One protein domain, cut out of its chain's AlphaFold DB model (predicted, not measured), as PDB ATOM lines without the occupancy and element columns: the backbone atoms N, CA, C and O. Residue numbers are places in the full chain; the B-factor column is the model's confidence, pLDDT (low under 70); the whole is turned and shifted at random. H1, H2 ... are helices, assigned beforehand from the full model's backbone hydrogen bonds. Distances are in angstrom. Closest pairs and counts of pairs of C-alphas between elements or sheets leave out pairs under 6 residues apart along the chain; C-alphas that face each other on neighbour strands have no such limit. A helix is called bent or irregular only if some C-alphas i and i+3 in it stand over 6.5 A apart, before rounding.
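AT A GLANCE: This is residues 2 to 113 of the 113 residues of an uncharacterized protein of Clostridium sp. AM27-31LB (UniProt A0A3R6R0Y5). A long, narrow, loosely built rod: H2 runs out along its longest axis, and the bent but nearly straight H4 comes back beside it, packed on H2 only through its second arm. At one end H5 continues beyond H4, H6 crosses the end, and H7 folds back to pack on H1 in a small head; at the other end residues 41 to 47 stick out. The printed part has 112 residues with seven named helices, H1 to H7 in order, and no named strand; the class is all helix. The whole is only just loose, close to extended, with a radius of gyration of the C-alphas of 19.8 A and spans of 66 by 23 by 20 A.

HOW THE PARTS SIT: Begin with H1, residues 2 to 12, which touches H7, residues 101 to 112, closest at the C-alphas of Ile 5 and Ser 107, 5.2 A, at a steep tilt of 49 degrees, the same way. Next look at H2, residues 16 to 42; it is close to H1 but not clearly touching, closest at the C-alphas of Met 12 and Phe 18, 6.7 A. H3, residues 51 to 54, is close to H2 but not clearly touching, closest at the C-alphas of Pro 33 and Val 54, 6.7 A. H4, residues 62 to 80, is one helix by its hydrogen bonds but bent, with C-alphas 69 and 72 6.8 A apart; its arms H4a, residues 62 to 69, and H4b, residues 72 to 80, stand at a shallow tilt of 18 degrees. H4a and H2 are near each other, with 7 pairs of C-alphas within 10 A. H4b touches H2 at residues 17 to 25 alone, closest at the C-alphas of Ala 21 and Leu 74, 5.5 A, at a shallow tilt of 14 degrees, opposite ways. H4b and H7 only just touch, with 3 pairs of C-alphas within 8 A, at residue 112 of H7 alone; the closest are those of Val 76 and Cys 112, 5.5 A. H5, residues 82 to 88, and H4b meet only through their link. H6, residues 91 to 99, is close to H5 but not clearly touching, about perpendicular at 76 degrees, closest at the C-alphas of Glu 86 and Lys 92, 5.3 A. Every O i to N i+4 pair is within hydrogen-bond range in H1, H4a, H5 and H6; the counts are 22 of 23 in H2, 7 of 8 in H7 and 2 of 5 in H4b, which has 2 of 6 O i to N i+3 pairs within range, and H3 is too short for an i+4 pair.

IN THESE COORDINATES: Find C-alpha 2 at (21.056, -61.916, 11.498); from there H1 runs 15.2 A. H2 goes 38.8 A from C-alpha 16 at (11.570, -54.528, -9.083) to C-alpha 42. H3 measures 5.5 A, H4a 11.1 A, H4b 10.1 A, H5 9.8 A and H6 12.2 A. H7 runs 17.0 A, to C-alpha 112 at (9.178, -54.266, 7.053).

THE WHOLE: The two C-alphas farthest apart are those of Phe 46 and Thr 97, 66.5 A. The printed part has no cut, and no link is long. The mean pLDDT of the printed part is 72.4; 40 residues are under 70, among them residues 39 to 67.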
ATOM      1  N   LEU A   2      20.320 -62.772  12.447       77.88
ATOM      2  CA  LEU A   2      21.056 -61.916  11.498       77.88
ATOM      3  C   LEU A   2      21.072 -62.424  10.045       77.88
ATOM      4  O   LEU A   2      20.800 -61.655   9.134       77.88
ATOM      5  N   ASN A   3      21.314 -63.718   9.813       81.25
ATOM      6  CA  ASN A   3      21.321 -64.265   8.447       81.25
ATOM      7  C   ASN A   3      19.943 -64.222   7.762       81.25
ATOM      8  O   ASN A   3      19.882 -64.023   6.554       81.25
ATOM      9  N   TYR A   4      18.848 -64.356   8.521       76.88
ATOM     10  CA  TYR A   4      17.486 -64.228   7.986       76.88
ATOM     11  C   TYR A   4      17.159 -62.773   7.652       76.88
ATOM     12  O   TYR A   4      16.616 -62.501   6.592       76.88
ATOM     13  N   ILE A   5      17.590 -61.838   8.501       77.31
ATOM     14  CA  ILE A   5      17.464 -60.398   8.241       77.31
ATOM     15  C   ILE A   5      18.248 -60.020   6.974       77.31
ATOM     16  O   ILE A   5      17.699 -59.396   6.073       77.31
ATOM     17  N   LYS A   6      19.503 -60.475   6.842       80.94
ATOM     18  CA  LYS A   6      20.322 -60.251   5.636       80.94
ATOM     19  C   LYS A   6      19.678 -60.834   4.373       80.94
ATOM     20  O   LYS A   6      19.716 -60.195   3.324       80.94
ATOM     21  N   LEU A   7      19.100 -62.033   4.463       80.75
ATOM     22  CA  LEU A   7      18.377 -62.659   3.352       80.75
ATOM     23  C   LEU A   7      17.170 -61.806   2.939       80.75
ATOM     24  O   LEU A   7      17.031 -61.481   1.764       80.75
ATOM     25  N   ASN A   8      16.358 -61.396   3.908       78.06
ATOM     26  CA  ASN A   8      15.174 -60.568   3.708       78.06
ATOM     27  C   ASN A   8      15.511 -59.210   3.068       78.06
ATOM     28  O   ASN A   8      14.907 -58.855   2.058       78.06
ATOM     29  N   PHE A   9      16.549 -58.515   3.544       77.00
ATOM     30  CA  PHE A   9      17.054 -57.285   2.911       77.00
ATOM     31  C   PHE A   9      17.540 -57.511   1.471       77.00
ATOM     32  O   PHE A   9      17.292 -56.702   0.574       77.00
ATOM     33  N   LYS A  10      18.220 -58.633   1.212       80.69
ATOM     34  CA  LYS A  10      18.694 -58.976  -0.136       80.69
ATOM     35  C   LYS A  10      17.542 -59.319  -1.086       80.69
ATOM     36  O   LYS A  10      17.636 -59.051  -2.280       80.69
ATOM     37  N   LEU A  11      16.464 -59.910  -0.576       79.12
ATOM     38  CA  LEU A  11      15.250 -60.176  -1.348       79.12
ATOM     39  C   LEU A  11      14.491 -58.879  -1.648       79.12
ATOM     40  O   LEU A  11      14.090 -58.662  -2.790       79.12
ATOM     41  N   MET A  12      14.369 -57.992  -0.659       74.44
ATOM     42  CA  MET A  12      13.731 -56.679  -0.794       74.44
ATOM     43  C   MET A  12      14.404 -55.830  -1.879       74.44
ATOM     44  O   MET A  12      13.743 -55.381  -2.811       74.44
ATOM     45  N   THR A  13      15.733 -55.712  -1.837       75.81
ATOM     46  CA  THR A  13      16.523 -54.929  -2.807       75.81
ATOM     47  C   THR A  13      16.526 -55.496  -4.228       75.81
ATOM     48  O   THR A  13      16.876 -54.781  -5.160       75.81
ATOM     49  N   LYS A  14      16.122 -56.757  -4.431       80.56
ATOM     50  CA  LYS A  14      15.984 -57.364  -5.767       80.56
ATOM     51  C   LYS A  14      14.577 -57.258  -6.353       80.56
ATOM     52  O   LYS A  14      14.409 -57.482  -7.553       80.56
ATOM     53  N   LYS A  15      13.556 -56.949  -5.548       78.56
ATOM     54  CA  LYS A  15      12.186 -56.814  -6.051       78.56
ATOM     55  C   LYS A  15      12.057 -55.532  -6.871       78.56
ATOM     56  O   LYS A  15      12.154 -54.433  -6.336       78.56
ATOM     57  N   LYS A  16      11.766 -55.670  -8.170       79.19
ATOM     58  CA  LYS A  16      11.570 -54.528  -9.083       79.19
ATOM     59  C   LYS A  16      10.501 -53.554  -8.580       79.19
ATOM     60  O   LYS A  16      10.700 -52.353  -8.668       79.19
ATOM     61  N   THR A  17       9.408 -54.065  -8.013       78.25
ATOM     62  CA  THR A  17       8.329 -53.243  -7.439       78.25
ATOM     63  C   THR A  17       8.826 -52.353  -6.306       78.25
ATOM     64  O   THR A  17       8.509 -51.170  -6.282       78.25
ATOM     65  N   PHE A  18       9.654 -52.902  -5.415       78.25
ATOM     66  CA  PHE A  18      10.275 -52.150  -4.333       78.25
ATOM     67  C   PHE A  18      11.234 -51.081  -4.867       78.25
ATOM     68  O   PHE A  18      11.143 -49.927  -4.469       78.25
ATOM     69  N   ILE A  19      12.108 -51.441  -5.815       80.38
ATOM     70  CA  ILE A  19      13.064 -50.500  -6.421       80.38
ATOM     71  C   ILE A  19      12.330 -49.336  -7.095       80.38
ATOM     72  O   ILE A  19      12.702 -48.185  -6.896       80.38
ATOM     73  N   VAL A  20      11.283 -49.626  -7.874       81.81
ATOM     74  CA  VAL A  20      10.495 -48.601  -8.570       81.81
ATOM     75  C   VAL A  20       9.787 -47.694  -7.569       81.81
ATOM     76  O   VAL A  20       9.891 -46.476  -7.684       81.81
ATOM     77  N   ALA A  21       9.120 -48.259  -6.560       79.31
ATOM     78  CA  ALA A  21       8.435 -47.465  -5.544       79.31
ATOM     79  C   ALA A  21       9.411 -46.586  -4.743       79.31
ATOM     80  O   ALA A  21       9.141 -45.409  -4.513       79.31
ATOM     81  N   PHE A  22      10.580 -47.124  -4.390       77.75
ATOM     82  CA  PHE A  22      11.630 -46.375  -3.706       77.75
ATOM     83  C   PHE A  22      12.214 -45.260  -4.586       77.75
ATOM     84  O   PHE A  22      12.405 -44.143  -4.114       77.75
ATOM     85  N   ALA A  23      12.443 -45.522  -5.876       82.81
ATOM     86  CA  ALA A  23      12.928 -44.519  -6.820       82.81
ATOM     87  C   ALA A  23      11.925 -43.369  -7.012       82.81
ATOM     88  O   ALA A  23      12.331 -42.210  -7.030       82.81
ATOM     89  N   VAL A  24      10.624 -43.673  -7.096       81.81
ATOM     90  CA  VAL A  24       9.560 -42.657  -7.161       81.81
ATOM     91  C   VAL A  24       9.550 -41.801  -5.896       81.81
ATOM     92  O   VAL A  24       9.507 -40.578  -5.985       81.81
ATOM     93  N   MET A  25       9.661 -42.423  -4.721       75.38
ATOM     94  CA  MET A  25       9.729 -41.700  -3.447       75.38
ATOM     95  C   MET A  25      10.947 -40.779  -3.368       75.38
ATOM     96  O   MET A  25      10.826 -39.629  -2.956       75.38
ATOM     97  N   LEU A  26      12.107 -41.257  -3.814       77.56
ATOM     98  CA  LEU A  26      13.339 -40.474  -3.845       77.56
ATOM     99  C   LEU A  26      13.224 -39.303  -4.837       77.56
ATOM    100  O   LEU A  26      13.610 -38.181  -4.516       77.56
ATOM    101  N   ALA A  27      12.616 -39.528  -6.005       82.12
ATOM    102  CA  ALA A  27      12.348 -38.474  -6.979       82.12
ATOM    103  C   ALA A  27      11.415 -37.390  -6.415       82.12
ATOM    104  O   ALA A  27      11.704 -36.208  -6.574       82.12
ATOM    105  N   ILE A  28      10.344 -37.770  -5.708       76.31
ATOM    106  CA  ILE A  28       9.442 -36.822  -5.031       76.31
ATOM    107  C   ILE A  28      10.200 -36.036  -3.955       76.31
ATOM    108  O   ILE A  28      10.077 -34.812  -3.891       76.31
ATOM    109  N   ALA A  29      11.025 -36.721  -3.159       71.81
ATOM    110  CA  ALA A  29      11.811 -36.107  -2.095       71.81
ATOM    111  C   ALA A  29      12.830 -35.069  -2.609       71.81
ATOM    112  O   ALA A  29      13.141 -34.110  -1.912       71.81
ATOM    113  N   ILE A  30      13.343 -35.228  -3.832       74.44
ATOM    114  CA  ILE A  30      14.255 -34.252  -4.452       74.44
ATOM    115  C   ILE A  30      13.485 -33.166  -5.210       74.44
ATOM    116  O   ILE A  30      13.825 -31.987  -5.122       74.44
ATOM    117  N   ALA A  31      12.446 -33.537  -5.961       75.88
ATOM    118  CA  ALA A  31      11.713 -32.604  -6.812       75.88
ATOM    119  C   ALA A  31      11.029 -31.502  -5.997       75.88
ATOM    120  O   ALA A  31      11.038 -30.339  -6.396       75.88
ATOM    121  N   PHE A  32      10.467 -31.837  -4.837       71.81
ATOM    122  CA  PHE A  32       9.723 -30.882  -4.023       71.81
ATOM    123  C   PHE A  32      10.565 -29.717  -3.468       71.81
ATOM    124  O   PHE A  32      10.171 -28.564  -3.674       71.81
ATOM    125  N   PRO A  33      11.723 -29.940  -2.809       69.56
ATOM    126  CA  PRO A  33      12.580 -28.843  -2.366       69.56
ATOM    127  C   PRO A  33      13.121 -28.044  -3.552       69.56
ATOM    128  O   PRO A  33      13.219 -26.823  -3.463       69.56
ATOM    129  N   PHE A  34      13.384 -28.694  -4.690       71.56
ATOM    130  CA  PHE A  34      13.855 -28.015  -5.897       71.56
ATOM    131  C   PHE A  34      12.795 -27.070  -6.491       71.56
ATOM    132  O   PHE A  34      13.085 -25.917  -6.801       71.56
ATOM    133  N   VAL A  35      11.539 -27.519  -6.589       74.88
ATOM    134  CA  VAL A  35      10.403 -26.686  -7.026       74.88
ATOM    135  C   VAL A  35      10.171 -25.533  -6.054       74.88
ATOM    136  O   VAL A  35       9.967 -24.397  -6.479       74.88
ATOM    137  N   THR A  36      10.240 -25.813  -4.754       69.50
ATOM    138  CA  THR A  36      10.087 -24.805  -3.700       69.50
ATOM    139  C   THR A  36      11.170 -23.732  -3.828       69.50
ATOM    140  O   THR A  36      10.856 -22.545  -3.873       69.50
ATOM    141  N   TYR A  37      12.428 -24.138  -4.005       69.75
ATOM    142  CA  TYR A  37      13.564 -23.242  -4.220       69.75
ATOM    143  C   TYR A  37      13.389 -22.334  -5.447       69.75
ATOM    144  O   TYR A  37      13.556 -21.119  -5.342       69.75
ATOM    145  N   ILE A  38      12.980 -22.885  -6.598       74.00
ATOM    146  CA  ILE A  38      12.726 -22.095  -7.819       74.00
ATOM    147  C   ILE A  38      11.613 -21.062  -7.595       74.00
ATOM    148  O   ILE A  38      11.691 -19.939  -8.098       74.00
ATOM    149  N   ARG A  39      10.567 -21.432  -6.849       68.69
ATOM    150  CA  ARG A  39       9.423 -20.554  -6.575       68.69
ATOM    151  C   ARG A  39       9.826 -19.353  -5.715       68.69
ATOM    152  O   ARG A  39       9.413 -18.240  -6.023       68.69
ATOM    153  N   TYR A  40      10.675 -19.567  -4.709       66.88
ATOM    154  CA  TYR A  40      11.215 -18.489  -3.873       66.88
ATOM    155  C   TYR A  40      12.260 -17.630  -4.597       66.88
ATOM    156  O   TYR A  40      12.312 -16.434  -4.361       66.88
ATOM    157  N   MET A  41      13.032 -18.180  -5.540       65.50
ATOM    158  CA  MET A  41      13.957 -17.389  -6.372       65.50
ATOM    159  C   MET A  41      13.254 -16.368  -7.283       65.50
ATOM    160  O   MET A  41      13.838 -15.342  -7.620       65.50
ATOM    161  N   LYS A  42      12.015 -16.641  -7.713       60.59
ATOM    162  CA  LYS A  42      11.242 -15.721  -8.570       60.59
ATOM    163  C   LYS A  42      10.562 -14.589  -7.803       60.59
ATOM    164  O   LYS A  42      10.320 -13.535  -8.386       60.59
ATOM    165  N   ASN A  43      10.260 -14.800  -6.526       58.94
ATOM    166  CA  ASN A  43       9.647 -13.795  -5.673       58.94
ATOM    167  C   ASN A  43      10.758 -13.166  -4.826       58.94
ATOM    168  O   ASN A  43      11.163 -13.740  -3.822       58.94
ATOM    169  N   PHE A  44      11.270 -12.004  -5.239       53.84
ATOM    170  CA  PHE A  44      12.209 -11.196  -4.449       53.84
ATOM    171  C   PHE A  44      11.507 -10.610  -3.209       53.84
ATOM    172  O   PHE A  44      11.318  -9.403  -3.090       53.84
ATOM    173  N   GLU A  45      11.076 -11.463  -2.287       54.19
ATOM    174  CA  GLU A  45      10.618 -11.054  -0.967       54.19
ATOM    175  C   GLU A  45      11.802 -11.128   0.002       54.19
ATOM    176  O   GLU A  45      12.445 -12.164   0.154       54.19
ATOM    177  N   PHE A  46      12.095 -10.011   0.674       53.84
ATOM    178  CA  PHE A  46      13.174  -9.900   1.667       53.84
ATOM    179  C   PHE A  46      12.949 -10.760   2.924       53.84
ATOM    180  O   PHE A  46      13.860 -10.908   3.738       53.84
ATOM    181  N   ASN A  47      11.769 -11.369   3.071       55.78
ATOM    182  CA  ASN A  47      11.473 -12.356   4.102       55.78
ATOM    183  C   ASN A  47      11.688 -13.765   3.545       55.78
ATOM    184  O   ASN A  47      10.736 -14.486   3.253       55.78
ATOM    185  N   MET A  48      12.953 -14.172   3.411       56.31
ATOM    186  CA  MET A  48      13.253 -15.586   3.200       56.31
ATOM    187  C   MET A  48      12.769 -16.369   4.427       56.31
ATOM    188  O   MET A  48      13.212 -16.084   5.545       56.31
ATOM    189  N   PRO A  49      11.862 -17.343   4.259       60.78
ATOM    190  CA  PRO A  49      11.436 -18.159   5.376       60.78
ATOM    191  C   PRO A  49      12.644 -18.979   5.853       60.78
ATOM    192  O   PRO A  49      13.496 -19.385   5.058       60.78
ATOM    193  N   ALA A  50      12.772 -19.147   7.170       61.69
ATOM    194  CA  ALA A  50      13.956 -19.754   7.773       61.69
ATOM    195  C   ALA A  50      14.259 -21.120   7.128       61.69
ATOM    196  O   ALA A  50      13.342 -21.861   6.779       61.69
ATOM    197  N   ALA A  51      15.539 -21.468   6.964       59.69
ATOM    198  CA  ALA A  51      15.966 -22.663   6.219       59.69
ATOM    199  C   ALA A  51      15.296 -23.970   6.696       59.69
ATOM    200  O   ALA A  51      15.117 -24.904   5.916       59.69
ATOM    201  N   ASN A  52      14.862 -24.017   7.960       58.84
ATOM    202  CA  ASN A  52      14.067 -25.109   8.512       58.84
ATOM    203  C   ASN A  52      12.713 -25.283   7.796       58.84
ATOM    204  O   ASN A  52      12.315 -26.407   7.533       58.84
ATOM    205  N   SER A  53      12.003 -24.213   7.444       58.62
ATOM    206  CA  SER A  53      10.672 -24.230   6.810       58.62
ATOM    207  C   SER A  53      10.660 -24.759   5.372       58.62
ATOM    208  O   SER A  53       9.607 -25.139   4.870       58.62
ATOM    209  N   VAL A  54      11.828 -24.807   4.726       58.44
ATOM    210  CA  VAL A  54      12.024 -25.325   3.362       58.44
ATOM    211  C   VAL A  54      12.544 -26.769   3.390       58.44
ATOM    212  O   VAL A  54      12.540 -27.468   2.375       58.44
ATOM    213  N   PHE A  55      12.998 -27.240   4.554       58.72
ATOM    214  CA  PHE A  55      13.519 -28.587   4.717       58.72
ATOM    215  C   PHE A  55      12.377 -29.603   4.778       58.72
ATOM    216  O   PHE A  55      11.477 -29.498   5.605       58.72
ATOM    217  N   MET A  56      12.443 -30.632   3.933       51.75
ATOM    218  CA  MET A  56      11.374 -31.627   3.810       51.75
ATOM    219  C   MET A  56      11.103 -32.437   5.079       51.75
ATOM    220  O   MET A  56       9.986 -32.905   5.246       51.75
ATOM    221  N   ALA A  57      12.087 -32.603   5.966       53.09
ATOM    222  CA  ALA A  57      11.883 -33.286   7.245       53.09
ATOM    223  C   ALA A  57      11.339 -32.356   8.343       53.09
ATOM    224  O   ALA A  57      11.332 -32.718   9.518       53.09
ATOM    225  N   ASN A  58      10.937 -31.134   7.989       59.59
ATOM    226  CA  ASN A  58      10.279 -30.244   8.921       59.59
ATOM    227  C   ASN A  58       8.797 -30.614   9.034       59.59
ATOM    228  O   ASN A  58       8.055 -30.593   8.053       59.59
ATOM    229  N   THR A  59       8.358 -30.879  10.261       56.31
ATOM    230  CA  THR A  59       6.977 -31.218  10.630       56.31
ATOM    231  C   THR A  59       5.957 -30.128  10.300       56.31
ATOM    232  O   THR A  59       4.763 -30.361  10.414       56.31
ATOM    233  N   PHE A  60       6.406 -28.931   9.910       51.88
ATOM    234  CA  PHE A  60       5.540 -27.819   9.511       51.88
ATOM    235  C   PHE A  60       5.272 -27.743   7.993       51.88
ATOM    236  O   PHE A  60       4.525 -26.868   7.558       51.88
ATOM    237  N   MET A  61       5.844 -28.633   7.168       58.50
ATOM    238  CA  MET A  61       5.519 -28.716   5.736       58.50
ATOM    239  C   MET A  61       4.418 -29.753   5.475       58.50
ATOM    240  O   MET A  61       4.642 -30.943   5.665       58.50
ATOM    241  N   GLN A  62       3.295 -29.332   4.880       59.38
ATOM    242  CA  GLN A  62       2.192 -30.224   4.454       59.38
ATOM    243  C   GLN A  62       2.655 -31.419   3.596       59.38
ATOM    244  O   GLN A  62       2.017 -32.465   3.569       59.38
ATOM    245  N   CYS A  63       3.772 -31.282   2.877       59.66
ATOM    246  CA  CYS A  63       4.310 -32.349   2.036       59.66
ATOM    247  C   CYS A  63       4.972 -33.488   2.830       59.66
ATOM    248  O   CYS A  63       4.952 -34.637   2.388       59.66
ATOM    249  N   TRP A  64       5.507 -33.186   4.018       65.12
ATOM    250  CA  TRP A  64       5.978 -34.200   4.960       65.12
ATOM    251  C   TRP A  64       4.816 -35.073   5.437       65.12
ATOM    252  O   TRP A  64       4.937 -36.295   5.431       65.12
ATOM    253  N   ASP A  65       3.661 -34.469   5.729       65.00
ATOM    254  CA  ASP A  65       2.465 -35.204   6.153       65.00
ATOM    255  C   ASP A  65       1.994 -36.190   5.073       65.00
ATOM    256  O   ASP A  65       1.730 -37.359   5.363       65.00
ATOM    257  N   TYR A  66       1.975 -35.773   3.800       66.56
ATOM    258  CA  TYR A  66       1.651 -36.676   2.689       66.56
ATOM    259  C   TYR A  66       2.684 -37.796   2.524       66.56
ATOM    260  O   TYR A  66       2.310 -38.943   2.278       66.56
ATOM    261  N   LEU A  67       3.978 -37.501   2.685       69.50
ATOM    262  CA  LEU A  67       5.031 -38.515   2.629       69.50
ATOM    263  C   LEU A  67       4.896 -39.537   3.756       69.50
ATOM    264  O   LEU A  67       4.979 -40.730   3.483       69.50
ATOM    265  N   VAL A  68       4.643 -39.100   4.991       70.12
ATOM    266  CA  VAL A  68       4.434 -39.990   6.142       70.12
ATOM    267  C   VAL A  68       3.239 -40.914   5.908       70.12
ATOM    268  O   VAL A  68       3.315 -42.103   6.214       70.12
ATOM    269  N   VAL A  69       2.159 -40.403   5.310       70.88
ATOM    270  CA  VAL A  69       0.971 -41.206   4.994       70.88
ATOM    271  C   VAL A  69       1.237 -42.200   3.862       70.88
ATOM    272  O   VAL A  69       0.804 -43.345   3.948       70.88
ATOM    273  N   ILE A  70       1.953 -41.804   2.805       70.62
ATOM    274  CA  ILE A  70       2.120 -42.617   1.588       70.62
ATOM    275  C   ILE A  70       3.296 -43.607   1.699       70.62
ATOM    276  O   ILE A  70       3.240 -44.705   1.136       70.62
ATOM    277  N   PHE A  71       4.350 -43.266   2.444       72.44
ATOM    278  CA  PHE A  71       5.551 -44.088   2.640       72.44
ATOM    279  C   PHE A  71       5.267 -45.555   3.020       72.44
ATOM    280  O   PHE A  71       5.807 -46.443   2.350       72.44
ATOM    281  N   PRO A  72       4.406 -45.869   4.010       70.12
ATOM    282  CA  PRO A  72       4.105 -47.260   4.350       70.12
ATOM    283  C   PRO A  72       3.445 -48.029   3.192       70.12
ATOM    284  O   PRO A  72       3.711 -49.217   3.005       70.12
ATOM    285  N   PHE A  73       2.655 -47.371   2.341       68.75
ATOM    286  CA  PHE A  73       2.008 -48.026   1.200       68.75
ATOM    287  C   PHE A  73       2.952 -48.249   0.015       68.75
ATOM    288  O   PHE A  73       2.795 -49.224  -0.716       68.75
ATOM    289  N   LEU A  74       3.948 -47.382  -0.174       67.81
ATOM    290  CA  LEU A  74       4.897 -47.508  -1.283       67.81
ATOM    291  C   LEU A  74       6.113 -48.370  -0.945       67.81
ATOM    292  O   LEU A  74       6.603 -49.087  -1.809       67.81
ATOM    293  N   VAL A  75       6.613 -48.325   0.287       65.75
ATOM    294  CA  VAL A  75       7.892 -48.962   0.642       65.75
ATOM    295  C   VAL A  75       7.663 -50.261   1.410       65.75
ATOM    296  O   VAL A  75       8.260 -51.289   1.085       65.75
ATOM    297  N   VAL A  76       6.746 -50.249   2.379       69.75
ATOM    298  CA  VAL A  76       6.499 -51.402   3.259       69.75
ATOM    299  C   VAL A  76       5.564 -52.414   2.597       69.75
ATOM    300  O   VAL A  76       5.842 -53.613   2.601       69.75
ATOM    301  N   PHE A  77       4.488 -51.955   1.954       71.25
ATOM    302  CA  PHE A  77       3.474 -52.835   1.361       71.25
ATOM    303  C   PHE A  77       4.001 -53.776   0.253       71.25
ATOM    304  O   PHE A  77       3.676 -54.969   0.277       71.25
ATOM    305  N   PRO A  78       4.865 -53.338  -0.690       68.44
ATOM    306  CA  PRO A  78       5.403 -54.239  -1.715       68.44
ATOM    307  C   PRO A  78       6.315 -55.329  -1.145       68.44
ATOM    308  O   PRO A  78       6.413 -56.423  -1.715       68.44
ATOM    309  N   TYR A  79       6.979 -55.048  -0.019       68.25
ATOM    310  CA  TYR A  79       7.762 -56.049   0.689       68.25
ATOM    311  C   TYR A  79       6.879 -56.948   1.561       68.25
ATOM    312  O   TYR A  79       7.083 -58.159   1.547       68.25
ATOM    313  N   ALA A  80       5.823 -56.434   2.198       69.19
ATOM    314  CA  ALA A  80       4.833 -57.258   2.899       69.19
ATOM    315  C   ALA A  80       4.189 -58.306   1.969       69.19
ATOM    316  O   ALA A  80       3.994 -59.458   2.358       69.19
ATOM    317  N   MET A  81       3.978 -57.963   0.693       70.19
ATOM    318  CA  MET A  81       3.513 -58.909  -0.330       70.19
ATOM    319  C   MET A  81       4.500 -60.052  -0.632       70.19
ATOM    320  O   MET A  81       4.094 -61.083  -1.162       70.19
ATOM    321  N   SER A  82       5.784 -59.940  -0.261       71.06
ATOM    322  CA  SER A  82       6.732 -61.063  -0.372       71.06
ATOM    323  C   SER A  82       6.329 -62.277   0.463       71.06
ATOM    324  O   SER A  82       6.593 -63.404   0.049       71.06
ATOM    325  N   PHE A  83       5.601 -62.076   1.562       75.75
ATOM    326  CA  PHE A  83       5.045 -63.170   2.352       75.75
ATOM    327  C   PHE A  83       4.058 -64.024   1.546       75.75
ATOM    328  O   PHE A  83       4.025 -65.248   1.694       75.75
ATOM    329  N   TYR A  84       3.265 -63.392   0.678       76.25
ATOM    330  CA  TYR A  84       2.323 -64.098  -0.184       76.25
ATOM    331  C   TYR A  84       3.059 -64.946  -1.228       76.25
ATOM    332  O   TYR A  84       2.732 -66.121  -1.408       76.25
ATOM    333  N   ASP A  85       4.106 -64.390  -1.843       77.62
ATOM    334  CA  ASP A  85       4.953 -65.106  -2.804       77.62
ATOM    335  C   ASP A  85       5.649 -66.316  -2.159       77.62
ATOM    336  O   ASP A  85       5.640 -67.417  -2.711       77.62
ATOM    337  N   GLU A  86       6.204 -66.148  -0.955       81.50
ATOM    338  CA  GLU A  86       6.859 -67.225  -0.200       81.50
ATOM    339  C   GLU A  86       5.891 -68.342   0.209       81.50
ATOM    340  O   GLU A  86       6.283 -69.512   0.272       81.50
ATOM    341  N   ASN A  87       4.634 -67.991   0.490       81.19
ATOM    342  CA  ASN A  87       3.585 -68.953   0.808       81.19
ATOM    343  C   ASN A  87       3.130 -69.711  -0.448       81.19
ATOM    344  O   ASN A  87       3.004 -70.932  -0.409       81.19
ATOM    345  N   LYS A  88       2.956 -69.009  -1.577       82.75
ATOM    346  CA  LYS A  88       2.582 -69.604  -2.871       82.75
ATOM    347  C   LYS A  88       3.646 -70.571  -3.397       82.75
ATOM    348  O   LYS A  88       3.306 -71.611  -3.946       82.75
ATOM    349  N   LEU A  89       4.924 -70.244  -3.214       82.75
ATOM    350  CA  LEU A  89       6.056 -71.076  -3.640       82.75
ATOM    351  C   LEU A  89       6.395 -72.204  -2.644       82.75
ATOM    352  O   LEU A  89       7.339 -72.955  -2.876       82.75
ATOM    353  N   GLY A  90       5.696 -72.304  -1.506       81.12
ATOM    354  CA  GLY A  90       5.957 -73.309  -0.466       81.12
ATOM    355  C   GLY A  90       7.267 -73.111   0.315       81.12
ATOM    356  O   GLY A  90       7.546 -73.838   1.270       81.12
ATOM    357  N   VAL A  91       8.060 -72.093  -0.032       81.94
ATOM    358  CA  VAL A  91       9.367 -71.785   0.575       81.94
ATOM    359  C   VAL A  91       9.226 -71.448   2.062       81.94
ATOM    360  O   VAL A  91      10.095 -71.789   2.869       81.94
ATOM    361  N   LYS A  92       8.089 -70.862   2.452       81.25
ATOM    362  CA  LYS A  92       7.755 -70.550   3.846       81.25
ATOM    363  C   LYS A  92       7.896 -71.758   4.777       81.25
ATOM    364  O   LYS A  92       8.437 -71.618   5.873       81.25
ATOM    365  N   PHE A  93       7.454 -72.947   4.356       80.38
ATOM    366  CA  PHE A  93       7.530 -74.147   5.195       80.38
ATOM    367  C   PHE A  93       8.982 -74.580   5.432       80.38
ATOM    368  O   PHE A  93       9.371 -74.848   6.568       80.38
ATOM    369  N   TYR A  94       9.808 -74.560   4.382       81.81
ATOM    370  CA  TYR A  94      11.232 -74.892   4.464       81.81
ATOM    371  C   TYR A  94      12.016 -73.925   5.355       81.81
ATOM    372  O   TYR A  94      12.865 -74.343   6.142       81.81
ATOM    373  N   ILE A  95      11.723 -72.626   5.270       81.50
ATOM    374  CA  ILE A  95      12.374 -71.614   6.109       81.50
ATOM    375  C   ILE A  95      11.975 -71.794   7.583       81.50
ATOM    376  O   ILE A  95      12.823 -71.721   8.478       81.50
ATOM    377  N   GLN A  96      10.696 -72.071   7.849       83.00
ATOM    378  CA  GLN A  96      10.184 -72.232   9.210       83.00
ATOM    379  C   GLN A  96      10.675 -73.508   9.897       83.00
ATOM    380  O   GLN A  96      10.933 -73.467  11.102       83.00
ATOM    381  N   THR A  97      10.833 -74.614   9.167       82.75
ATOM    382  CA  THR A  97      11.346 -75.879   9.721       82.75
ATOM    383  C   THR A  97      12.842 -75.815  10.022       82.75
ATOM    384  O   THR A  97      13.265 -76.298  11.067       82.75
ATOM    385  N   ARG A  98      13.648 -75.145   9.183       81.38
ATOM    386  CA  ARG A  98      15.096 -74.964   9.424       81.38
ATOM    387  C   ARG A  98      15.431 -73.928  10.499       81.38
ATOM    388  O   ARG A  98      16.405 -74.087  11.228       81.38
ATOM    389  N   GLY A  99      14.695 -72.817  10.548       75.56
ATOM    390  CA  GLY A  99      15.028 -71.660  11.389       75.56
ATOM    391  C   GLY A  99      14.196 -71.513  12.657       75.56
ATOM    392  O   GLY A  99      14.590 -70.778  13.567       75.56
ATOM    393  N   GLY A 100      13.053 -72.191  12.723       84.25
ATOM    394  CA  GLY A 100      12.026 -71.974  13.731       84.25
ATOM    395  C   GLY A 100      11.102 -70.802  13.383       84.25
ATOM    396  O   GLY A 100      11.533 -69.735  12.937       84.25
ATOM    397  N   ARG A 101       9.805 -70.984  13.654       83.94
ATOM    398  CA  ARG A 101       8.739 -70.021  13.318       83.94
ATOM    399  C   ARG A 101       8.968 -68.624  13.896       83.94
ATOM    400  O   ARG A 101       8.810 -67.641  13.180       83.94
ATOM    401  N   LYS A 102       9.382 -68.525  15.166       84.31
ATOM    402  CA  LYS A 102       9.605 -67.230  15.836       84.31
ATOM    403  C   LYS A 102      10.665 -66.395  15.111       84.31
ATOM    404  O   LYS A 102      10.433 -65.227  14.827       84.31
ATOM    405  N   LYS A 103      11.804 -67.001  14.756       83.12
ATOM    406  CA  LYS A 103      12.915 -66.286  14.103       83.12
ATOM    407  C   LYS A 103      12.525 -65.759  12.720       83.12
ATOM    408  O   LYS A 103      12.965 -64.672  12.363       83.12
ATOM    409  N   TYR A 104      11.692 -66.497  11.986       84.44
ATOM    410  CA  TYR A 104      11.163 -66.073  10.692       84.44
ATOM    411  C   TYR A 104      10.285 -64.819  10.814       84.44
ATOM    412  O   TYR A 104      10.610 -63.798  10.211       84.44
ATOM    413  N   TYR A 105       9.248 -64.845  11.658       83.00
ATOM    414  CA  TYR A 105       8.345 -63.697  11.806       83.00
ATOM    415  C   TYR A 105       9.058 -62.456  12.353       83.00
ATOM    416  O   TYR A 105       8.894 -61.372  11.801       83.00
ATOM    417  N   PHE A 106       9.933 -62.608  13.355       83.44
ATOM    418  CA  PHE A 106      10.734 -61.480  13.844       83.44
ATOM    419  C   PHE A 106      11.630 -60.884  12.753       83.44
ATOM    420  O   PHE A 106      11.769 -59.670  12.666       83.44
ATOM    421  N   SER A 107      12.226 -61.723  11.900       81.62
ATOM    422  CA  SER A 107      13.073 -61.236  10.809       81.62
ATOM    423  C   SER A 107      12.302 -60.522   9.701       81.62
ATOM    424  O   SER A 107      12.906 -59.729   8.992       81.62
ATOM    425  N   GLN A 108      11.007 -60.797   9.531       77.19
ATOM    426  CA  GLN A 108      10.167 -60.045   8.599       77.19
ATOM    427  C   GLN A 108       9.720 -58.714   9.200       77.19
ATOM    428  O   GLN A 108       9.803 -57.702   8.518       77.19
ATOM    429  N   ILE A 109       9.343 -58.687  10.483       80.94
ATOM    430  CA  ILE A 109       8.964 -57.443  11.174       80.94
ATOM    431  C   ILE A 109      10.106 -56.421  11.113       80.94
ATOM    432  O   ILE A 109       9.864 -55.287  10.734       80.94
ATOM    433  N   ILE A 110      11.345 -56.842  11.388       79.88
ATOM    434  CA  ILE A 110      12.539 -55.969  11.373       79.88
ATOM    435  C   ILE A 110      12.882 -55.426   9.975       79.88
ATOM    436  O   ILE A 110      13.627 -54.465   9.858       79.88
ATOM    437  N   VAL A 111      12.430 -56.078   8.902       74.25
ATOM    438  CA  VAL A 111      12.734 -55.636   7.529       74.25
ATOM    439  C   VAL A 111      11.577 -54.831   6.935       74.25
ATOM    440  O   VAL A 111      11.793 -54.000   6.059       74.25
ATOM    441  N   CYS A 112      10.353 -55.053   7.417       70.44
ATOM    442  CA  CYS A 112       9.178 -54.266   7.053       70.44
ATOM    443  C   CYS A 112       9.065 -52.930   7.814       70.44
ATOM    444  O   CYS A 112       8.373 -52.047   7.317       70.44
ATOM    445  N   PHE A 113       9.679 -52.790   8.992       59.16
ATOM    446  CA  PHE A 113       9.650 -51.593   9.846       59.16
ATOM    447  C   PHE A 113      11.057 -51.044  10.059       59.16
ATOM    448  O   PHE A 113      11.190 -49.802  10.092       59.16
TER     449      PHE A 113